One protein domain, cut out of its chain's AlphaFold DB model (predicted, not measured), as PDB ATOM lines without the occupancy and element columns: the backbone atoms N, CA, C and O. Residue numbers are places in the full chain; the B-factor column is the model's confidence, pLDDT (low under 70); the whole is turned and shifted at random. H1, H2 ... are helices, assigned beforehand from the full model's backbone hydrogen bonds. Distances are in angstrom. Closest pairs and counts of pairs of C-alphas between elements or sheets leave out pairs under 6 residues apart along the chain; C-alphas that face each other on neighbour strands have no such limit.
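Overview. This is residues 7 to 142 of the 353 residues of an uncharacterized protein of Candidatus Borrelia tachyglossi (UniProt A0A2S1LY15). Three long helices, H1, H2 and H3, run up and down beside one another with their centres in a triangle, and H4 crosses H2 at a steep angle. The short H5 fills in between H3 and H4, and H6 leads off from the beginning of H4 as an arm whose residues 135 to 142 stick out. The printed part has 136 residues with six named helices, H1 to H6 in chain order, and no named strand; the class is all helix. It is only just compact, close to loose, with a radius of gyration of the C-alphas of 16.7 A, and its elongated outline spans 59 by 32 by 25 A.

Along the chain. The longest helix by residues is H2, residues 38 to 63, 37.3 A from first to last C-alpha. Before it comes H1, residues 7 to 31, 36.6 A long, with C-alpha 7 at (225.239, 213.424, 245.996). After it come H3, residues 67 to 87, 30.2 A, and H4, residues 93 to 110, 26.1 A, with C-alpha 93 at (191.381, 202.023, 261.804). H5 is residues 115 to 118. H6, residues 124 to 142, is 26.5 A long, and C-alpha 142 is at (171.052, 195.452, 266.231).

Arrangement. H2 and H4 are the hubs, touching three helices each; the packing is part aligned, part crossed, with two of four tilts shallow. H2 and H1 form a helical hairpin, opposite ways at a shallow tilt of 7 degrees; H1 touches with residues 20 to 31 alone, and the closest C-alphas, of Ala 31 and Asn 41, are 5.3 A apart. H2 and H3 form another helical hairpin at a shallow tilt of 22 degrees, with the C-alphas of Leu 60 and Tyr 70 closest at 6.1 A. H1 and H3 are near each other, with 9 pairs of C-alphas within 10 A. H4 touches H2 the same way at a steep tilt of 47 degrees, closest at C-alphas 46 and 103, 6.1 A. H3 and H4 are close but not clearly touching. H5 touches H3, with C-alphas 74 and 116 closest at 6.1 A, and H4, with C-alphas 104 and 117 closest at 6.4 A. H6 only just touches H4, with 3 pairs of C-alphas within 8 A, and is apart from H3. In H1, H2, H3, H4 and H6 every O i to N i+4 pair is within hydrogen-bond range; H5 is too short for one.

Size, cuts and confidence. The C-alphas farthest apart, of Lys 8 and Asn 142, are 60.9 A from each other. The printed part has no cut and no long link. Residues 33 to 38 stand free. Residues 7 to 41, 65 and 89 of the model have pLDDT under 70; the mean of the printed part is 75.5.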
ATOM      1  N   LEU A   7     225.531 213.930 244.642       44.34
ATOM      2  CA  LEU A   7     225.239 213.424 245.996       44.34
ATOM      3  C   LEU A   7     224.831 214.521 246.993       44.34
ATOM      4  O   LEU A   7     224.109 214.238 247.950       44.34
ATOM      5  N   LYS A   8     225.246 215.774 246.767       48.69
ATOM      6  CA  LYS A   8     224.901 216.919 247.633       48.69
ATOM      7  C   LYS A   8     223.386 217.176 247.730       48.69
ATOM      8  O   LYS A   8     222.899 217.291 248.855       48.69
ATOM      9  N   PRO A   9     222.617 217.187 246.622       50.81
ATOM     10  CA  PRO A   9     221.161 217.330 246.681       50.81
ATOM     11  C   PRO A   9     220.495 216.185 247.460       50.81
ATOM     12  O   PRO A   9     219.569 216.407 248.235       50.81
ATOM     13  N   ILE A  10     221.018 214.961 247.325       49.34
ATOM     14  CA  ILE A  10     220.495 213.747 247.975       49.34
ATOM     15  C   ILE A  10     220.672 213.789 249.502       49.34
ATOM     16  O   ILE A  10     219.781 213.353 250.236       49.34
ATOM     17  N   LEU A  11     221.800 214.315 249.991       50.31
ATOM     18  CA  LEU A  11     222.063 214.475 251.426       50.31
ATOM     19  C   LEU A  11     221.215 215.596 252.039       50.31
ATOM     20  O   LEU A  11     220.576 215.373 253.066       50.31
ATOM     21  N   LEU A  12     221.109 216.743 251.360       54.00
ATOM     22  CA  LEU A  12     220.258 217.858 251.792       54.00
ATOM     23  C   LEU A  12     218.778 217.461 251.858       54.00
ATOM     24  O   LEU A  12     218.092 217.779 252.828       54.00
ATOM     25  N   LEU A  13     218.305 216.678 250.886       51.12
ATOM     26  CA  LEU A  13     216.980 216.061 250.917       51.12
ATOM     27  C   LEU A  13     216.801 215.170 252.146       51.12
ATOM     28  O   LEU A  13     215.817 215.292 252.871       51.12
ATOM     29  N   ARG A  14     217.743 214.254 252.403       52.19
ATOM     30  CA  ARG A  14     217.652 213.312 253.527       52.19
ATOM     31  C   ARG A  14     217.512 214.037 254.870       52.19
ATOM     32  O   ARG A  14     216.701 213.597 255.689       52.19
ATOM     33  N   ASP A  15     218.246 215.126 255.072       53.88
ATOM     34  CA  ASP A  15     218.235 215.890 256.321       53.88
ATOM     35  C   ASP A  15     217.022 216.822 256.433       53.88
ATOM     36  O   ASP A  15     216.375 216.846 257.488       53.88
ATOM     37  N   TYR A  16     216.617 217.479 255.338       54.09
ATOM     38  CA  TYR A  16     215.336 218.194 255.257       54.09
ATOM     39  C   TYR A  16     214.174 217.269 255.652       54.09
ATOM     40  O   TYR A  16     213.392 217.574 256.553       54.09
ATOM     41  N   PHE A  17     214.129 216.061 255.084       56.59
ATOM     42  CA  PHE A  17     213.048 215.113 255.340       56.59
ATOM     43  C   PHE A  17     213.051 214.494 256.736       56.59
ATOM     44  O   PHE A  17     211.980 214.259 257.294       56.59
ATOM     45  N   LYS A  18     214.220 214.208 257.326       58.66
ATOM     46  CA  LYS A  18     214.285 213.764 258.731       58.66
ATOM     47  C   LYS A  18     213.711 214.827 259.668       58.66
ATOM     48  O   LYS A  18     213.061 214.492 260.659       58.66
ATOM     49  N   THR A  19     213.936 216.093 259.338       58.81
ATOM     50  CA  THR A  19     213.507 217.236 260.142       58.81
ATOM     51  C   THR A  19     212.001 217.471 260.008       58.81
ATOM     52  O   THR A  19     211.327 217.634 261.028       58.81
ATOM     53  N   SER A  20     211.451 217.397 258.791       53.72
ATOM     54  CA  SER A  20     210.007 217.527 258.535       53.72
ATOM     55  C   SER A  20     209.200 216.390 259.167       53.72
ATOM     56  O   SER A  20     208.272 216.657 259.929       53.72
ATOM     57  N   LEU A  21     209.640 215.134 259.016       54.31
ATOM     58  CA  LEU A  21     209.005 213.986 259.676       54.31
ATOM     59  C   LEU A  21     208.975 214.134 261.201       54.31
ATOM     60  O   LEU A  21     207.939 213.916 261.821       54.31
ATOM     61  N   LYS A  22     210.079 214.579 261.817       60.31
ATOM     62  CA  LYS A  22     210.146 214.800 263.270       60.31
ATOM     63  C   LYS A  22     209.212 215.930 263.730       60.31
ATOM     64  O   LYS A  22     208.638 215.836 264.816       60.31
ATOM     65  N   LYS A  23     209.029 216.979 262.918       58.03
ATOM     66  CA  LYS A  23     208.067 218.069 263.179       58.03
ATOM     67  C   LYS A  23     206.616 217.589 263.066       58.03
ATOM     68  O   LYS A  23     205.802 217.946 263.917       58.03
ATOM     69  N   ILE A  24     206.304 216.743 262.084       55.12
ATOM     70  CA  ILE A  24     204.972 216.147 261.905       55.12
ATOM     71  C   ILE A  24     204.637 215.190 263.054       55.12
ATOM     72  O   ILE A  24     203.567 215.312 263.647       55.12
ATOM     73  N   THR A  25     205.562 214.308 263.445       55.66
ATOM     74  CA  THR A  25     205.366 213.395 264.584       55.66
ATOM     75  C   THR A  25     205.166 214.148 265.902       55.66
ATOM     76  O   THR A  25     204.341 213.750 266.720       55.66
ATOM     77  N   ARG A  26     205.855 215.279 266.110       56.75
ATOM     78  CA  ARG A  26     205.606 216.153 267.272       56.75
ATOM     79  C   ARG A  26     204.232 216.827 267.220       56.75
ATOM     80  O   ARG A  26     203.573 216.907 268.248       56.75
ATOM     81  N   GLY A  27     203.788 217.269 266.042       54.09
ATOM     82  CA  GLY A  27     202.440 217.816 265.853       54.09
ATOM     83  C   GLY A  27     201.332 216.800 266.153       54.09
ATOM     84  O   GLY A  27     200.345 217.156 266.788       54.09
ATOM     85  N   LEU A  28     201.532 215.533 265.768       53.34
ATOM     86  CA  LEU A  28     200.615 214.421 266.055       53.34
ATOM     87  C   LEU A  28     200.426 214.178 267.557       53.34
ATOM     88  O   LEU A  28     199.305 213.967 268.008       53.34
ATOM     89  N   ASN A  29     201.506 214.247 268.337       52.94
ATOM     90  CA  ASN A  29     201.436 214.033 269.783       52.94
ATOM     91  C   ASN A  29     200.763 215.201 270.526       52.94
ATOM     92  O   ASN A  29     200.131 214.978 271.553       52.94
ATOM     93  N   LEU A  30     200.864 216.429 270.005       47.75
ATOM     94  CA  LEU A  30     200.236 217.619 270.596       47.75
ATOM     95  C   LEU A  30     198.726 217.698 270.313       47.75
ATOM     96  O   LEU A  30     197.974 218.193 271.148       47.75
ATOM     97  N   ALA A  31     198.271 217.173 269.171       46.19
ATOM     98  CA  ALA A  31     196.853 217.119 268.813       46.19
ATOM     99  C   ALA A  31     196.013 216.233 269.756       46.19
ATOM    100  O   ALA A  31     194.815 216.460 269.892       46.19
ATOM    101  N   ASN A  32     196.641 215.259 270.427       46.59
ATOM    102  CA  ASN A  32     195.979 214.240 271.248       46.59
ATOM    103  C   ASN A  32     195.653 214.681 272.696       46.59
ATOM    104  O   ASN A  32     195.140 213.870 273.458       46.59
ATOM    105  N   ILE A  33     195.965 215.919 273.115       44.25
ATOM    106  CA  ILE A  33     195.923 216.313 274.544       44.25
ATOM    107  C   ILE A  33     194.671 217.129 274.943       44.25
ATOM    108  O   ILE A  33     194.474 217.397 276.123       44.25
ATOM    109  N   THR A  34     193.763 217.514 274.034       37.09
ATOM    110  CA  THR A  34     192.652 218.423 274.407       37.09
ATOM    111  C   THR A  34     191.304 218.091 273.747       37.09
ATOM    112  O   THR A  34     191.099 218.320 272.557       37.09
ATOM    113  N   ASN A  35     190.348 217.625 274.563       40.12
ATOM    114  CA  ASN A  35     188.997 217.153 274.191       40.12
ATOM    115  C   ASN A  35     188.012 218.241 273.683       40.12
ATOM    116  O   ASN A  35     186.810 217.998 273.611       40.12
ATOM    117  N   GLY A  36     188.487 219.438 273.322       38.62
ATOM    118  CA  GLY A  36     187.665 220.533 272.768       38.62
ATOM    119  C   GLY A  36     188.215 221.165 271.481       38.62
ATOM    120  O   GLY A  36     187.540 221.976 270.856       38.62
ATOM    121  N   THR A  37     189.422 220.773 271.060       44.41
ATOM    122  CA  THR A  37     190.247 221.400 270.000       44.41
ATOM    123  C   THR A  37     190.595 220.422 268.868       44.41
ATOM    124  O   THR A  37     191.475 220.673 268.046       44.41
ATOM    125  N   GLU A  38     189.907 219.279 268.794       49.19
ATOM    126  CA  GLU A  38     190.249 218.182 267.876       49.19
ATOM    127  C   GLU A  38     190.132 218.551 266.386       49.19
ATOM    128  O   GLU A  38     190.934 218.093 265.570       49.19
ATOM    129  N   ILE A  39     189.163 219.395 266.008       49.44
ATOM    130  CA  ILE A  39     188.937 219.752 264.595       49.44
ATOM    131  C   ILE A  39     190.042 220.684 264.083       49.44
ATOM    132  O   ILE A  39     190.584 220.439 263.003       49.44
ATOM    133  N   SER A  40     190.434 221.696 264.868       55.31
ATOM    134  CA  SER A  40     191.500 222.628 264.476       55.31
ATOM    135  C   SER A  40     192.853 221.922 264.400       55.31
ATOM    136  O   SER A  40     193.600 222.122 263.446       55.31
ATOM    137  N   ASN A  41     193.141 221.012 265.333       66.44
ATOM    138  CA  ASN A  41     194.394 220.263 265.346       66.44
ATOM    139  C   ASN A  41     194.517 219.274 264.179       66.44
ATOM    140  O   ASN A  41     195.604 219.124 263.612       66.44
ATOM    141  N   LEU A  42     193.418 218.622 263.787       73.31
ATOM    142  CA  LEU A  42     193.411 217.715 262.642       73.31
ATOM    143  C   LEU A  42     193.607 218.465 261.320       73.31
ATOM    144  O   LEU A  42     194.386 218.018 260.479       73.31
ATOM    145  N   ASP A  43     192.927 219.593 261.126       75.31
ATOM    146  CA  ASP A  43     193.061 220.368 259.893       75.31
ATOM    147  C   ASP A  43     194.455 221.030 259.806       75.31
ATOM    148  O   ASP A  43     195.075 220.991 258.744       75.31
ATOM    149  N   ILE A  44     195.037 221.489 260.927       77.50
ATOM    150  CA  ILE A  44     196.451 221.920 260.998       77.50
ATOM    151  C   ILE A  44     197.397 220.778 260.611       77.50
ATOM    152  O   ILE A  44     198.356 220.980 259.865       77.50
ATOM    153  N   PHE A  45     197.162 219.571 261.128       79.75
ATOM    154  CA  PHE A  45     197.974 218.403 260.801       79.75
ATOM    155  C   PHE A  45     197.889 218.047 259.311       79.75
ATOM    156  O   PHE A  45     198.915 217.791 258.681       79.75
ATOM    157  N   ILE A  46     196.684 218.067 258.740       82.88
ATOM    158  CA  ILE A  46     196.468 217.810 257.315       82.88
ATOM    159  C   ILE A  46     197.164 218.875 256.474       82.88
ATOM    160  O   ILE A  46     197.894 218.511 255.560       82.88
ATOM    161  N   ASN A  47     197.017 220.158 256.811       83.56
ATOM    162  CA  ASN A  47     197.683 221.239 256.085       83.56
ATOM    163  C   ASN A  47     199.207 221.075 256.119       83.56
ATOM    164  O   ASN A  47     199.831 221.144 255.072       83.56
ATOM    165  N   LYS A  48     199.802 220.682 257.255       83.56
ATOM    166  CA  LYS A  48     201.244 220.363 257.320       83.56
ATOM    167  C   LYS A  48     201.658 219.222 256.392       83.56
ATOM    168  O   LYS A  48     202.734 219.278 255.803       83.56
ATOM    169  N   ILE A  49     200.835 218.175 256.271       82.38
ATOM    170  CA  ILE A  49     201.086 217.106 255.293       82.38
ATOM    171  C   ILE A  49     201.041 217.683 253.876       82.38
ATOM    172  O   ILE A  49     201.906 217.362 253.068       82.38
ATOM    173  N   ILE A  50     200.052 218.520 253.573       86.75
ATOM    174  CA  ILE A  50     199.860 219.107 252.243       86.75
ATOM    175  C   ILE A  50     200.979 220.084 251.883       86.75
ATOM    176  O   ILE A  50     201.473 220.034 250.758       86.75
ATOM    177  N   ASP A  51     201.456 220.879 252.833       85.81
ATOM    178  CA  ASP A  51     202.614 221.756 252.663       85.81
ATOM    179  C   ASP A  51     203.878 220.942 252.368       85.81
ATOM    180  O   ASP A  51     204.661 221.297 251.483       85.81
ATOM    181  N   GLU A  52     204.075 219.812 253.062       83.88
ATOM    182  CA  GLU A  52     205.203 218.919 252.782       83.88
ATOM    183  C   GLU A  52     205.072 218.261 251.404       83.88
ATOM    184  O   GLU A  52     206.066 218.174 250.684       83.88
ATOM    185  N   ILE A  53     203.866 217.836 251.011       84.25
ATOM    186  CA  ILE A  53     203.603 217.276 249.680       84.25
ATOM    187  C   ILE A  53     203.894 218.313 248.598       84.25
ATOM    188  O   ILE A  53     204.629 218.002 247.670       84.25
ATOM    189  N   SER A  54     203.395 219.538 248.749       85.25
ATOM    190  CA  SER A  54     203.591 220.626 247.783       85.25
ATOM    191  C   SER A  54     205.065 221.024 247.687       85.25
ATOM    192  O   SER A  54     205.611 221.171 246.598       85.25
ATOM    193  N   SER A  55     205.756 221.122 248.828       84.69
ATOM    194  CA  SER A  55     207.198 221.401 248.869       84.69
ATOM    195  C   SER A  55     208.007 220.300 248.185       84.69
ATOM    196  O   SER A  55     208.961 220.576 247.458       84.69
ATOM    197  N   LEU A  56     207.638 219.040 248.430       80.62
ATOM    198  CA  LEU A  56     208.260 217.885 247.801       80.62
ATOM    199  C   LEU A  56     208.008 217.895 246.296       80.62
ATOM    200  O   LEU A  56     208.941 217.671 245.535       80.62
ATOM    201  N   ASP A  57     206.783 218.168 245.871       83.44
ATOM    202  CA  ASP A  57     206.412 218.185 244.465       83.44
ATOM    203  C   ASP A  57     207.162 219.276 243.692       83.44
ATOM    204  O   ASP A  57     207.829 218.987 242.698       83.44
ATOM    205  N   ASN A  58     207.197 220.496 244.236       84.62
ATOM    206  CA  ASN A  58     207.978 221.613 243.699       84.62
ATOM    207  C   ASN A  58     209.472 221.284 243.608       84.62
ATOM    208  O   ASN A  58     210.130 221.585 242.612       84.62
ATOM    209  N   TYR A  59     210.033 220.646 244.637       82.31
ATOM    210  CA  TYR A  59     211.437 220.255 244.623       82.31
ATOM    211  C   TYR A  59     211.713 219.183 243.561       82.31
ATOM    212  O   TYR A  59     212.659 219.301 242.784       82.31
ATOM    213  N   LEU A  60     210.916 218.112 243.539       81.06
ATOM    214  CA  LEU A  60     211.181 216.982 242.657       81.06
ATOM    215  C   LEU A  60     210.933 217.363 241.190       81.06
ATOM    216  O   LEU A  60     211.713 216.944 240.345       81.06
ATOM    217  N   SER A  61     209.921 218.177 240.888       79.94
ATOM    218  CA  SER A  61     209.664 218.677 239.527       79.94
ATOM    219  C   SER A  61     210.775 219.597 239.005       79.94
ATOM    220  O   SER A  61     211.082 219.565 237.819       79.94
ATOM    221  N   SER A  62     211.426 220.370 239.882       80.56
ATOM    222  CA  SER A  62     212.522 221.277 239.502       80.56
ATOM    223  C   SER A  62     213.910 220.624 239.464       80.56
ATOM    224  O   SER A  62     214.806 221.150 238.809       80.56
ATOM    225  N   HIS A  63     214.115 219.493 240.153       76.38
ATOM    226  CA  HIS A  63     215.444 218.877 240.318       76.38
ATOM    227  C   HIS A  63     215.556 217.433 239.805       76.38
ATOM    228  O   HIS A  63     216.670 216.906 239.731       76.38
ATOM    229  N   ILE A  64     214.448 216.758 239.483       72.19
ATOM    230  CA  ILE A  64     214.466 215.394 238.941       72.19
ATOM    231  C   ILE A  64     214.138 215.430 237.455       72.19
ATOM    232  O   ILE A  64     213.094 215.911 237.041       72.19
ATOM    233  N   ILE A  65     215.050 214.862 236.669       62.84
ATOM    234  CA  ILE A  65     215.028 214.937 235.206       62.84
ATOM    235  C   ILE A  65     214.128 213.846 234.597       62.84
ATOM    236  O   ILE A  65     213.606 214.031 233.503       62.84
ATOM    237  N   ASP A  66     213.914 212.718 235.291       86.31
ATOM    238  CA  ASP A  66     213.110 211.602 234.781       86.31
ATOM    239  C   ASP A  66     211.864 211.284 235.635       86.31
ATOM    240  O   ASP A  66     211.897 211.171 236.866       86.31
ATOM    241  N   GLU A  67     210.741 211.081 234.942       84.00
ATOM    242  CA  GLU A  67     209.415 210.845 235.523       84.00
ATOM    243  C   GLU A  67     209.367 209.598 236.429       84.00
ATOM    244  O   GLU A  67     208.638 209.548 237.428       84.00
ATOM    245  N   LYS A  68     210.165 208.571 236.111       87.06
ATOM    246  CA  LYS A  68     210.213 207.315 236.871       87.06
ATOM    247  C   LYS A  68     210.806 207.543 238.259       87.06
ATOM    248  O   LYS A  68     210.231 207.073 239.247       87.06
ATOM    249  N   THR A  69     211.915 208.272 238.355       82.94
ATOM    250  CA  THR A  69     212.542 208.617 239.636       82.94
ATOM    251  C   THR A  69     211.630 209.520 240.464       82.94
ATOM    252  O   THR A  69     211.463 209.270 241.662       82.94
ATOM    253  N   TYR A  70     210.973 210.500 239.837       82.62
ATOM    254  CA  TYR A  70     209.986 211.370 240.484       82.62
ATOM    255  C   TYR A  70     208.858 210.550 241.144       82.62
ATOM    256  O   TYR A  70     208.663 210.608 242.366       82.62
ATOM    257  N   LYS A  71     208.202 209.662 240.380       84.50
ATOM    258  CA  LYS A  71     207.133 208.779 240.888       84.50
ATOM    259  C   LYS A  71     207.617 207.846 242.001       84.50
ATOM    260  O   LYS A  71     206.895 207.614 242.974       84.50
ATOM    261  N   LEU A  72     208.835 207.307 241.893       84.69
ATOM    262  CA  LEU A  72     209.409 206.414 242.905       84.69
ATOM    263  C   LEU A  72     209.650 207.134 244.243       84.69
ATOM    264  O   LEU A  72     209.367 206.570 245.305       84.69
ATOM    265  N   ARG A  73     210.139 208.378 244.206       83.19
ATOM    266  CA  ARG A  73     210.392 209.188 245.409       83.19
ATOM    267  C   ARG A  73     209.093 209.585 246.107       83.19
ATOM    268  O   ARG A  73     208.990 209.391 247.321       83.19
ATOM    269  N   LEU A  74     208.090 210.036 245.349       83.81
ATOM    270  CA  LEU A  74     206.752 210.321 245.880       83.81
ATOM    271  C   LEU A  74     206.116 209.085 246.527       83.81
ATOM    272  O   LEU A  74     205.581 209.165 247.633       83.81
ATOM    273  N   ASN A  75     206.230 207.919 245.886       83.88
ATOM    274  CA  ASN A  75     205.752 206.646 246.427       83.88
ATOM    275  C   ASN A  75     206.406 206.309 247.776       83.88
ATOM    276  O   ASN A  75     205.707 206.026 248.751       83.88
ATOM    277  N   GLY A  76     207.740 206.371 247.853       85.50
ATOM    278  CA  GLY A  76     208.468 206.108 249.098       85.50
ATOM    279  C   GLY A  76     208.002 207.006 250.249       85.50
ATOM    280  O   GLY A  76     207.836 206.536 251.376       85.50
ATOM    281  N   ARG A  77     207.707 208.278 249.956       83.44
ATOM    282  CA  ARG A  77     207.192 209.232 250.948       83.44
ATOM    283  C   ARG A  77     205.754 208.955 251.349       83.44
ATOM    284  O   ARG A  77     205.482 208.872 252.543       83.44
ATOM    285  N   ALA A  78     204.864 208.718 250.388       85.62
ATOM    286  CA  ALA A  78     203.484 208.333 250.671       85.62
ATOM    287  C   ALA A  78     203.422 207.099 251.582       85.62
ATOM    288  O   ALA A  78     202.698 207.099 252.574       85.62
ATOM    289  N   LYS A  79     204.243 206.078 251.304       86.25
ATOM    290  CA  LYS A  79     204.362 204.886 252.153       86.25
ATOM    291  C   LYS A  79     204.851 205.215 253.561       86.25
ATOM    292  O   LYS A  79     204.279 204.706 254.518       86.25
ATOM    293  N   SER A  80     205.860 206.075 253.700       84.31
ATOM    294  CA  SER A  80     206.360 206.501 255.013       84.31
ATOM    295  C   SER A  80     205.294 207.238 255.826       84.31
ATOM    296  O   SER A  80     205.153 206.962 257.013       84.31
ATOM    297  N   PHE A  81     204.527 208.142 255.207       84.94
ATOM    298  CA  PHE A  81     203.421 208.828 255.881       84.94
ATOM    299  C   PHE A  81     202.342 207.851 256.334       84.94
ATOM    300  O   PHE A  81     201.932 207.877 257.492       84.94
ATOM    301  N   MET A  82     201.920 206.962 255.434       85.50
ATOM    302  CA  MET A  82     200.927 205.935 255.734       85.50
ATOM    303  C   MET A  82     201.395 205.021 256.865       85.50
ATOM    304  O   MET A  82     200.608 204.717 257.753       85.50
ATOM    305  N   GLN A  83     202.668 204.614 256.865       86.19
ATOM    306  CA  GLN A  83     203.225 203.798 257.937       86.19
ATOM    307  C   GLN A  83     203.182 204.542 259.270       86.19
ATOM    308  O   GLN A  83     202.684 203.983 260.236       86.19
ATOM    309  N   ASN A  84     203.608 205.807 259.314       83.06
ATOM    310  CA  ASN A  84     203.587 206.602 260.544       83.06
ATOM    311  C   ASN A  84     202.172 206.792 261.105       83.06
ATOM    312  O   ASN A  84     201.983 206.720 262.317       83.06
ATOM    313  N   LEU A  85     201.180 207.009 260.233       82.62
ATOM    314  CA  LEU A  85     199.772 207.082 260.631       82.62
ATOM    315  C   LEU A  85     199.285 205.763 261.246       82.62
ATOM    316  O   LEU A  85     198.534 205.791 262.213       82.62
ATOM    317  N   LYS A  86     199.721 204.624 260.695       82.62
ATOM    318  CA  LYS A  86     199.312 203.278 261.128       82.62
ATOM    319  C   LYS A  86     200.036 202.786 262.374       82.62
ATOM    320  O   LYS A  86     199.447 202.071 263.170       82.62
ATOM    321  N   THR A  87     201.306 203.146 262.546       80.38
ATOM    322  CA  THR A  87     202.095 202.777 263.732       80.38
ATOM    323  C   THR A  87     201.732 203.605 264.956       80.38
ATOM    324  O   THR A  87     202.164 203.284 266.058       80.38
ATOM    325  N   ASN A  88     200.973 204.687 264.777       74.44
ATOM    326  CA  ASN A  88     200.468 205.472 265.885       74.44
ATOM    327  C   ASN A  88     199.304 204.717 266.553       74.44
ATOM    328  O   ASN A  88     198.177 204.724 266.059       74.44
ATOM    329  N   SER A  89     199.598 204.058 267.675       59.06
ATOM    330  CA  SER A  89     198.675 203.187 268.416       59.06
ATOM    331  C   SER A  89     197.435 203.894 268.968       59.06
ATOM    332  O   SER A  89     196.494 203.226 269.384       59.06
ATOM    333  N   TYR A  90     197.407 205.230 268.967       74.38
ATOM    334  CA  TYR A  90     196.268 206.010 269.447       74.38
ATOM    335  C   TYR A  90     195.121 206.098 268.431       74.38
ATOM    336  O   TYR A  90     194.020 206.522 268.783       74.38
ATOM    337  N   TYR A  91     195.340 205.711 267.169       77.56
ATOM    338  CA  TYR A  91     194.334 205.867 266.123       77.56
ATOM    339  C   TYR A  91     193.623 204.564 265.784       77.56
ATOM    340  O   TYR A  91     194.225 203.578 265.365       77.56
ATOM    341  N   THR A  92     192.294 204.597 265.878       81.62
ATOM    342  CA  THR A  92     191.463 203.499 265.381       81.62
ATOM    343  C   THR A  92     191.556 203.397 263.851       81.62
ATOM    344  O   THR A  92     191.692 204.428 263.177       81.62
ATOM    345  N   PRO A  93     191.393 202.198 263.260       82.50
ATOM    346  CA  PRO A  93     191.381 202.023 261.804       82.50
ATOM    347  C   PRO A  93     190.396 202.957 261.080       82.50
ATOM    348  O   PRO A  93     190.703 203.522 260.027       82.50
ATOM    349  N   ASN A  94     189.226 203.198 261.680       81.25
ATOM    350  CA  ASN A  94     188.224 204.114 261.138       81.25
ATOM    351  C   ASN A  94     188.693 205.583 261.161       81.25
ATOM    352  O   ASN A  94     188.456 206.330 260.212       81.25
ATOM    353  N   TYR A  95     189.392 206.007 262.218       84.06
ATOM    354  CA  TYR A  95     189.965 207.354 262.292       84.06
ATOM    355  C   TYR A  95     191.075 207.557 261.251       84.06
ATOM    356  O   TYR A  95     191.067 208.554 260.528       84.06
ATOM    357  N   ILE A  96     191.957 206.567 261.079       85.44
ATOM    358  CA  ILE A  96     192.990 206.570 260.030       85.44
ATOM    359  C   ILE A  96     192.348 206.701 258.640       85.44
ATOM    360  O   ILE A  96     192.783 207.516 257.826       85.44
ATOM    361  N   SER A  97     191.269 205.958 258.375       86.75
ATOM    362  CA  SER A  97     190.511 206.050 257.119       86.75
ATOM    363  C   SER A  97     189.965 207.460 256.849       86.75
ATOM    364  O   SER A  97     190.059 207.966 255.722       86.75
ATOM    365  N   LYS A  98     189.458 208.146 257.885       86.38
ATOM    366  CA  LYS A  98     188.999 209.543 257.787       86.38
ATOM    367  C   LYS A  98     190.145 210.499 257.451       86.38
ATOM    368  O   LYS A  98     189.988 211.313 256.541       86.38
ATOM    369  N   ILE A  99     191.293 210.378 258.128       86.62
ATOM    370  CA  ILE A  99     192.494 211.177 257.827       86.62
ATOM    371  C   ILE A  99     192.900 210.978 256.367       86.62
ATOM    372  O   ILE A  99     193.070 211.949 255.633       86.62
ATOM    373  N   ILE A 100     193.004 209.722 255.925       89.50
ATOM    374  CA  ILE A 100     193.400 209.389 254.554       89.50
ATOM    375  C   ILE A 100     192.441 210.004 253.547       89.50
ATOM    376  O   ILE A 100     192.878 210.587 252.559       89.50
ATOM    377  N   THR A 101     191.138 209.913 253.803       90.31
ATOM    378  CA  THR A 101     190.119 210.507 252.936       90.31
ATOM    379  C   THR A 101     190.301 212.019 252.809       90.31
ATOM    380  O   THR A 101     190.319 212.524 251.685       90.31
ATOM    381  N   LYS A 102     190.511 212.732 253.925       89.25
ATOM    382  CA  LYS A 102     190.743 214.185 253.914       89.25
ATOM    383  C   LYS A 102     192.037 214.568 253.188       89.25
ATOM    384  O   LYS A 102     192.011 215.440 252.326       89.25
ATOM    385  N   VAL A 103     193.154 213.894 253.474       89.50
ATOM    386  CA  VAL A 103     194.436 214.172 252.801       89.50
ATOM    387  C   VAL A 103     194.324 213.915 251.299       89.50
ATOM    388  O   VAL A 103     194.752 214.739 250.503       89.50
ATOM    389  N   ARG A 104     193.688 212.813 250.880       92.56
ATOM    390  CA  ARG A 104     193.442 212.540 249.455       92.56
ATOM    391  C   ARG A 104     192.599 213.624 248.790       92.56
ATOM    392  O   ARG A 104     192.841 213.917 247.628       92.56
ATOM    393  N   HIS A 105     191.597 214.166 249.484       91.00
ATOM    394  CA  HIS A 105     190.802 215.280 248.969       91.00
ATOM    395  C   HIS A 105     191.684 216.502 248.719       91.00
ATOM    396  O   HIS A 105     191.709 217.007 247.606       91.00
ATOM    397  N   LYS A 106     192.495 216.892 249.707       90.06
ATOM    398  CA  LYS A 106     193.439 218.004 249.573       90.06
ATOM    399  C   LYS A 106     194.493 217.790 248.484       90.06
ATOM    400  O   LYS A 106     194.796 218.716 247.752       90.06
ATOM    401  N   ILE A 107     194.993 216.567 248.298       90.00
ATOM    402  CA  ILE A 107     195.888 216.261 247.169       90.00
ATOM    403  C   ILE A 107     195.174 216.481 245.823       90.00
ATOM    404  O   ILE A 107     195.791 216.990 244.898       90.00
ATOM    405  N   ARG A 108     193.884 216.128 245.705       92.62
ATOM    406  CA  ARG A 108     193.110 216.367 244.471       92.62
ATOM    407  C   ARG A 108     192.853 217.846 244.192       92.62
ATOM    408  O   ARG A 108     192.673 218.185 243.032       92.62
ATOM    409  N   GLU A 109     192.801 218.684 245.228       89.50
ATOM    410  CA  GLU A 109     192.721 220.145 245.071       89.50
ATOM    411  C   GLU A 109     194.008 220.712 244.453       89.50
ATOM    412  O   GLU A 109     193.934 221.688 243.716       89.50
ATOM    413  N   LEU A 110     195.166 220.088 244.715       87.06
ATOM    414  CA  LEU A 110     196.430 220.439 244.057       87.06
ATOM    415  C   LEU A 110     196.458 219.943 242.606       87.06
ATOM    416  O   LEU A 110     196.702 220.714 241.686       87.06
ATOM    417  N   ASP A 111     196.212 218.645 242.413       86.94
ATOM    418  CA  ASP A 111     196.121 218.005 241.102       86.94
ATOM    419  C   ASP A 111     195.267 216.726 241.196       86.94
ATOM    420  O   ASP A 111     195.544 215.792 241.959       86.94
ATOM    421  N   VAL A 112     194.215 216.655 240.377       90.81
ATOM    422  CA  VAL A 112     193.277 215.524 240.317       90.81
ATOM    423  C   VAL A 112     193.983 214.216 239.934       90.81
ATOM    424  O   VAL A 112     193.567 213.140 240.378       90.81
ATOM    425  N   ALA A 113     195.060 214.298 239.147       90.75
ATOM    426  CA  ALA A 113     195.854 213.169 238.675       90.75
ATOM    427  C   ALA A 113     197.152 212.948 239.476       90.75
ATOM    428  O   ALA A 113     197.952 212.080 239.103       90.75
ATOM    429  N   HIS A 114     197.336 213.648 240.603       89.00
ATOM    430  CA  HIS A 114     198.599 213.657 241.339       89.00
ATOM    431  C   HIS A 114     199.086 212.227 241.671       89.00
ATOM    432  O   HIS A 114     198.352 211.450 242.309       89.00
ATOM    433  N   PRO A 115     200.334 211.836 241.330       88.12
ATOM    434  CA  PRO A 115     200.805 210.447 241.439       88.12
ATOM    435  C   PRO A 115     200.700 209.846 242.842       88.12
ATOM    436  O   PRO A 115     200.545 208.633 243.021       88.12
ATOM    437  N   MET A 116     200.760 210.697 243.865       88.62
ATOM    438  CA  MET A 116     200.676 210.297 245.267       88.62
ATOM    439  C   MET A 116     199.308 209.699 245.634       88.62
ATOM    440  O   MET A 116     199.237 208.847 246.523       88.62
ATOM    441  N   LEU A 117     198.239 210.024 244.892       90.25
ATOM    442  CA  LEU A 117     196.907 209.430 245.064       90.25
ATOM    443  C   LEU A 117     196.897 207.912 244.836       90.25
ATOM    444  O   LEU A 117     196.034 207.217 245.381       90.25
ATOM    445  N   LYS A 118     197.853 207.363 244.077       89.19
ATOM    446  CA  LYS A 118     197.985 205.911 243.879       89.19
ATOM    447  C   LYS A 118     198.414 205.184 245.156       89.19
ATOM    448  O   LYS A 118     198.043 204.024 245.349       89.19
ATOM    449  N   TYR A 119     199.177 205.863 246.012       85.38
ATOM    450  CA  TYR A 119     199.862 205.279 247.167       85.38
ATOM    451  C   TYR A 119     199.254 205.706 248.503       85.38
ATOM    452  O   TYR A 119     199.285 204.937 249.459       85.38
ATOM    453  N   PHE A 120     198.653 206.894 248.563       87.31
ATOM    454  CA  PHE A 120     197.971 207.404 249.748       87.31
ATOM    455  C   PHE A 120     196.555 206.819 249.853       87.31
ATOM    456  O   PHE A 120     195.556 207.515 249.680       87.31
ATOM    457  N   LYS A 121     196.453 205.499 250.024       90.06
ATOM    458  CA  LYS A 121     195.196 204.754 250.178       90.06
ATOM    459  C   LYS A 121     195.400 203.576 251.126       90.06
ATOM    460  O   LYS A 121     196.508 203.051 251.224       90.06
ATOM    461  N   LEU A 122     194.331 203.147 251.790       89.00
ATOM    462  CA  LEU A 122     194.350 201.900 252.550       89.00
ATOM    463  C   LEU A 122     194.509 200.694 251.615       89.00
ATOM    464  O   LEU A 122     194.143 200.743 250.432       89.00
ATOM    465  N   THR A 123     195.085 199.619 252.143       89.12
ATOM    466  CA  THR A 123     195.153 198.334 251.446       89.12
ATOM    467  C   THR A 123     193.766 197.698 251.373       89.12
ATOM    468  O   THR A 123     192.836 198.078 252.088       89.12
ATOM    469  N   ARG A 124     193.606 196.705 250.491       88.88
ATOM    470  CA  ARG A 124     192.348 195.955 250.384       88.88
ATOM    471  C   ARG A 124     191.981 195.292 251.714       88.88
ATOM    472  O   ARG A 124     190.811 195.302 252.078       88.88
ATOM    473  N   ASP A 125     192.965 194.752 252.425       88.00
ATOM    474  CA  ASP A 125     192.733 194.055 253.691       88.00
ATOM    475  C   ASP A 125     192.414 195.026 254.829       88.00
ATOM    476  O   ASP A 125     191.542 194.738 255.639       88.00
ATOM    477  N   GLU A 126     192.989 196.230 254.827       87.69
ATOM    478  CA  GLU A 126     192.610 197.294 255.768       87.69
ATOM    479  C   GLU A 126     191.166 197.754 255.561       87.69
ATOM    480  O   GLU A 126     190.419 197.912 256.526       87.69
ATOM    481  N   TYR A 127     190.733 197.921 254.305       87.00
ATOM    482  CA  TYR A 127     189.328 198.215 254.018       87.00
ATOM    483  C   TYR A 127     188.403 197.082 254.471       87.00
ATOM    484  O   TYR A 127     187.347 197.361 255.036       87.00
ATOM    485  N   LYS A 128     188.792 195.818 254.256       87.81
ATOM    486  CA  LYS A 128     188.027 194.659 254.741       87.81
ATOM    487  C   LYS A 128     187.940 194.639 256.264       87.81
ATOM    488  O   LYS A 128     186.856 194.409 256.782       87.81
ATOM    489  N   GLN A 129     189.039 194.918 256.962       86.94
ATOM    490  CA  GLN A 129     189.078 194.965 258.422       86.94
ATOM    491  C   GLN A 129     188.143 196.051 258.966       86.94
ATOM    492  O   GLN A 129     187.314 195.774 259.826       86.94
ATOM    493  N   ILE A 130     188.198 197.265 258.406       85.12
ATOM    494  CA  ILE A 130     187.294 198.360 258.795       85.12
ATOM    495  C   ILE A 130     185.833 197.992 258.515       85.12
ATOM    496  O   ILE A 130     184.961 198.241 259.347       85.12
ATOM    497  N   ALA A 131     185.546 197.407 257.349       84.88
ATOM    498  CA  ALA A 131     184.198 196.966 257.007       84.88
ATOM    499  C   ALA A 131     183.697 195.884 257.977       84.88
ATOM    500  O   ALA A 131     182.558 195.953 258.434       84.88
ATOM    501  N   TYR A 132     184.559 194.933 258.340       85.44
ATOM    502  CA  TYR A 132     184.262 193.889 259.313       85.44
ATOM    503  C   TYR A 132     183.980 194.472 260.705       85.44
ATOM    504  O   TYR A 132     182.918 194.204 261.260       85.44
ATOM    505  N   GLU A 133     184.842 195.345 261.230       86.38
ATOM    506  CA  GLU A 133     184.634 196.027 262.518       86.38
ATOM    507  C   GLU A 133     183.343 196.854 262.540       86.38
ATOM    508  O   GLU A 133     182.581 196.809 263.508       86.38
ATOM    509  N   ASN A 134     183.056 197.589 261.464       83.44
ATOM    510  CA  ASN A 134     181.804 198.333 261.337       83.44
ATOM    511  C   ASN A 134     180.594 197.390 261.299       83.44
ATOM    512  O   ASN A 134     179.560 197.698 261.896       83.44
ATOM    513  N   SER A 135     180.717 196.233 260.642       81.12
ATOM    514  CA  SER A 135     179.659 195.223 260.617       81.12
ATOM    515  C   SER A 135     179.414 194.612 261.999       81.12
ATOM    516  O   SER A 135     178.258 194.426 262.365       81.12
ATOM    517  N   LEU A 136     180.463 194.374 262.797       83.88
ATOM    518  CA  LEU A 136     180.337 193.895 264.175       83.88
ATOM    519  C   LEU A 136     179.619 194.922 265.051       83.88
ATOM    520  O   LEU A 136     178.616 194.580 265.663       83.88
ATOM    521  N   LYS A 137     180.030 196.195 265.010       81.75
ATOM    522  CA  LYS A 137     179.347 197.279 265.743       81.75
ATOM    523  C   LYS A 137     177.882 197.419 265.341       81.75
ATOM    524  O   LYS A 137     177.026 197.692 266.174       81.75
ATOM    525  N   THR A 138     177.586 197.247 264.054       77.06
ATOM    526  CA  THR A 138     176.209 197.277 263.546       77.06
ATOM    527  C   THR A 138     175.415 196.071 264.046       77.06
ATOM    528  O   THR A 138     174.256 196.221 264.418       77.06
ATOM    529  N   LYS A 139     176.022 194.879 264.103       77.25
ATOM    530  CA  LYS A 139     175.395 193.687 264.692       77.25
ATOM    531  C   LYS A 139     175.135 193.868 266.185       77.25
ATOM    532  O   LYS A 139     174.019 193.621 266.611       77.25
ATOM    533  N   GLU A 140     176.110 194.359 266.947       80.62
ATOM    534  CA  GLU A 140     175.963 194.658 268.379       80.62
ATOM    535  C   GLU A 140     174.822 195.651 268.633       80.62
ATOM    536  O   GLU A 140     173.945 195.384 269.452       80.62
ATOM    537  N   LYS A 141     174.766 196.752 267.873       74.31
ATOM    538  CA  LYS A 141     173.644 197.704 267.926       74.31
ATOM    539  C   LYS A 141     172.301 197.049 267.613       74.31
ATOM    540  O   LYS A 141     171.322 197.298 268.307       74.31
ATOM    541  N   ASN A 142     172.260 196.186 266.601       70.00
ATOM    542  CA  ASN A 142     171.052 195.452 266.231       70.00
ATOM    543  C   ASN A 142     170.633 194.398 267.267       70.00
ATOM    544  O   ASN A 142     169.463 194.019 267.280       70.00
TER     545      ASN A 142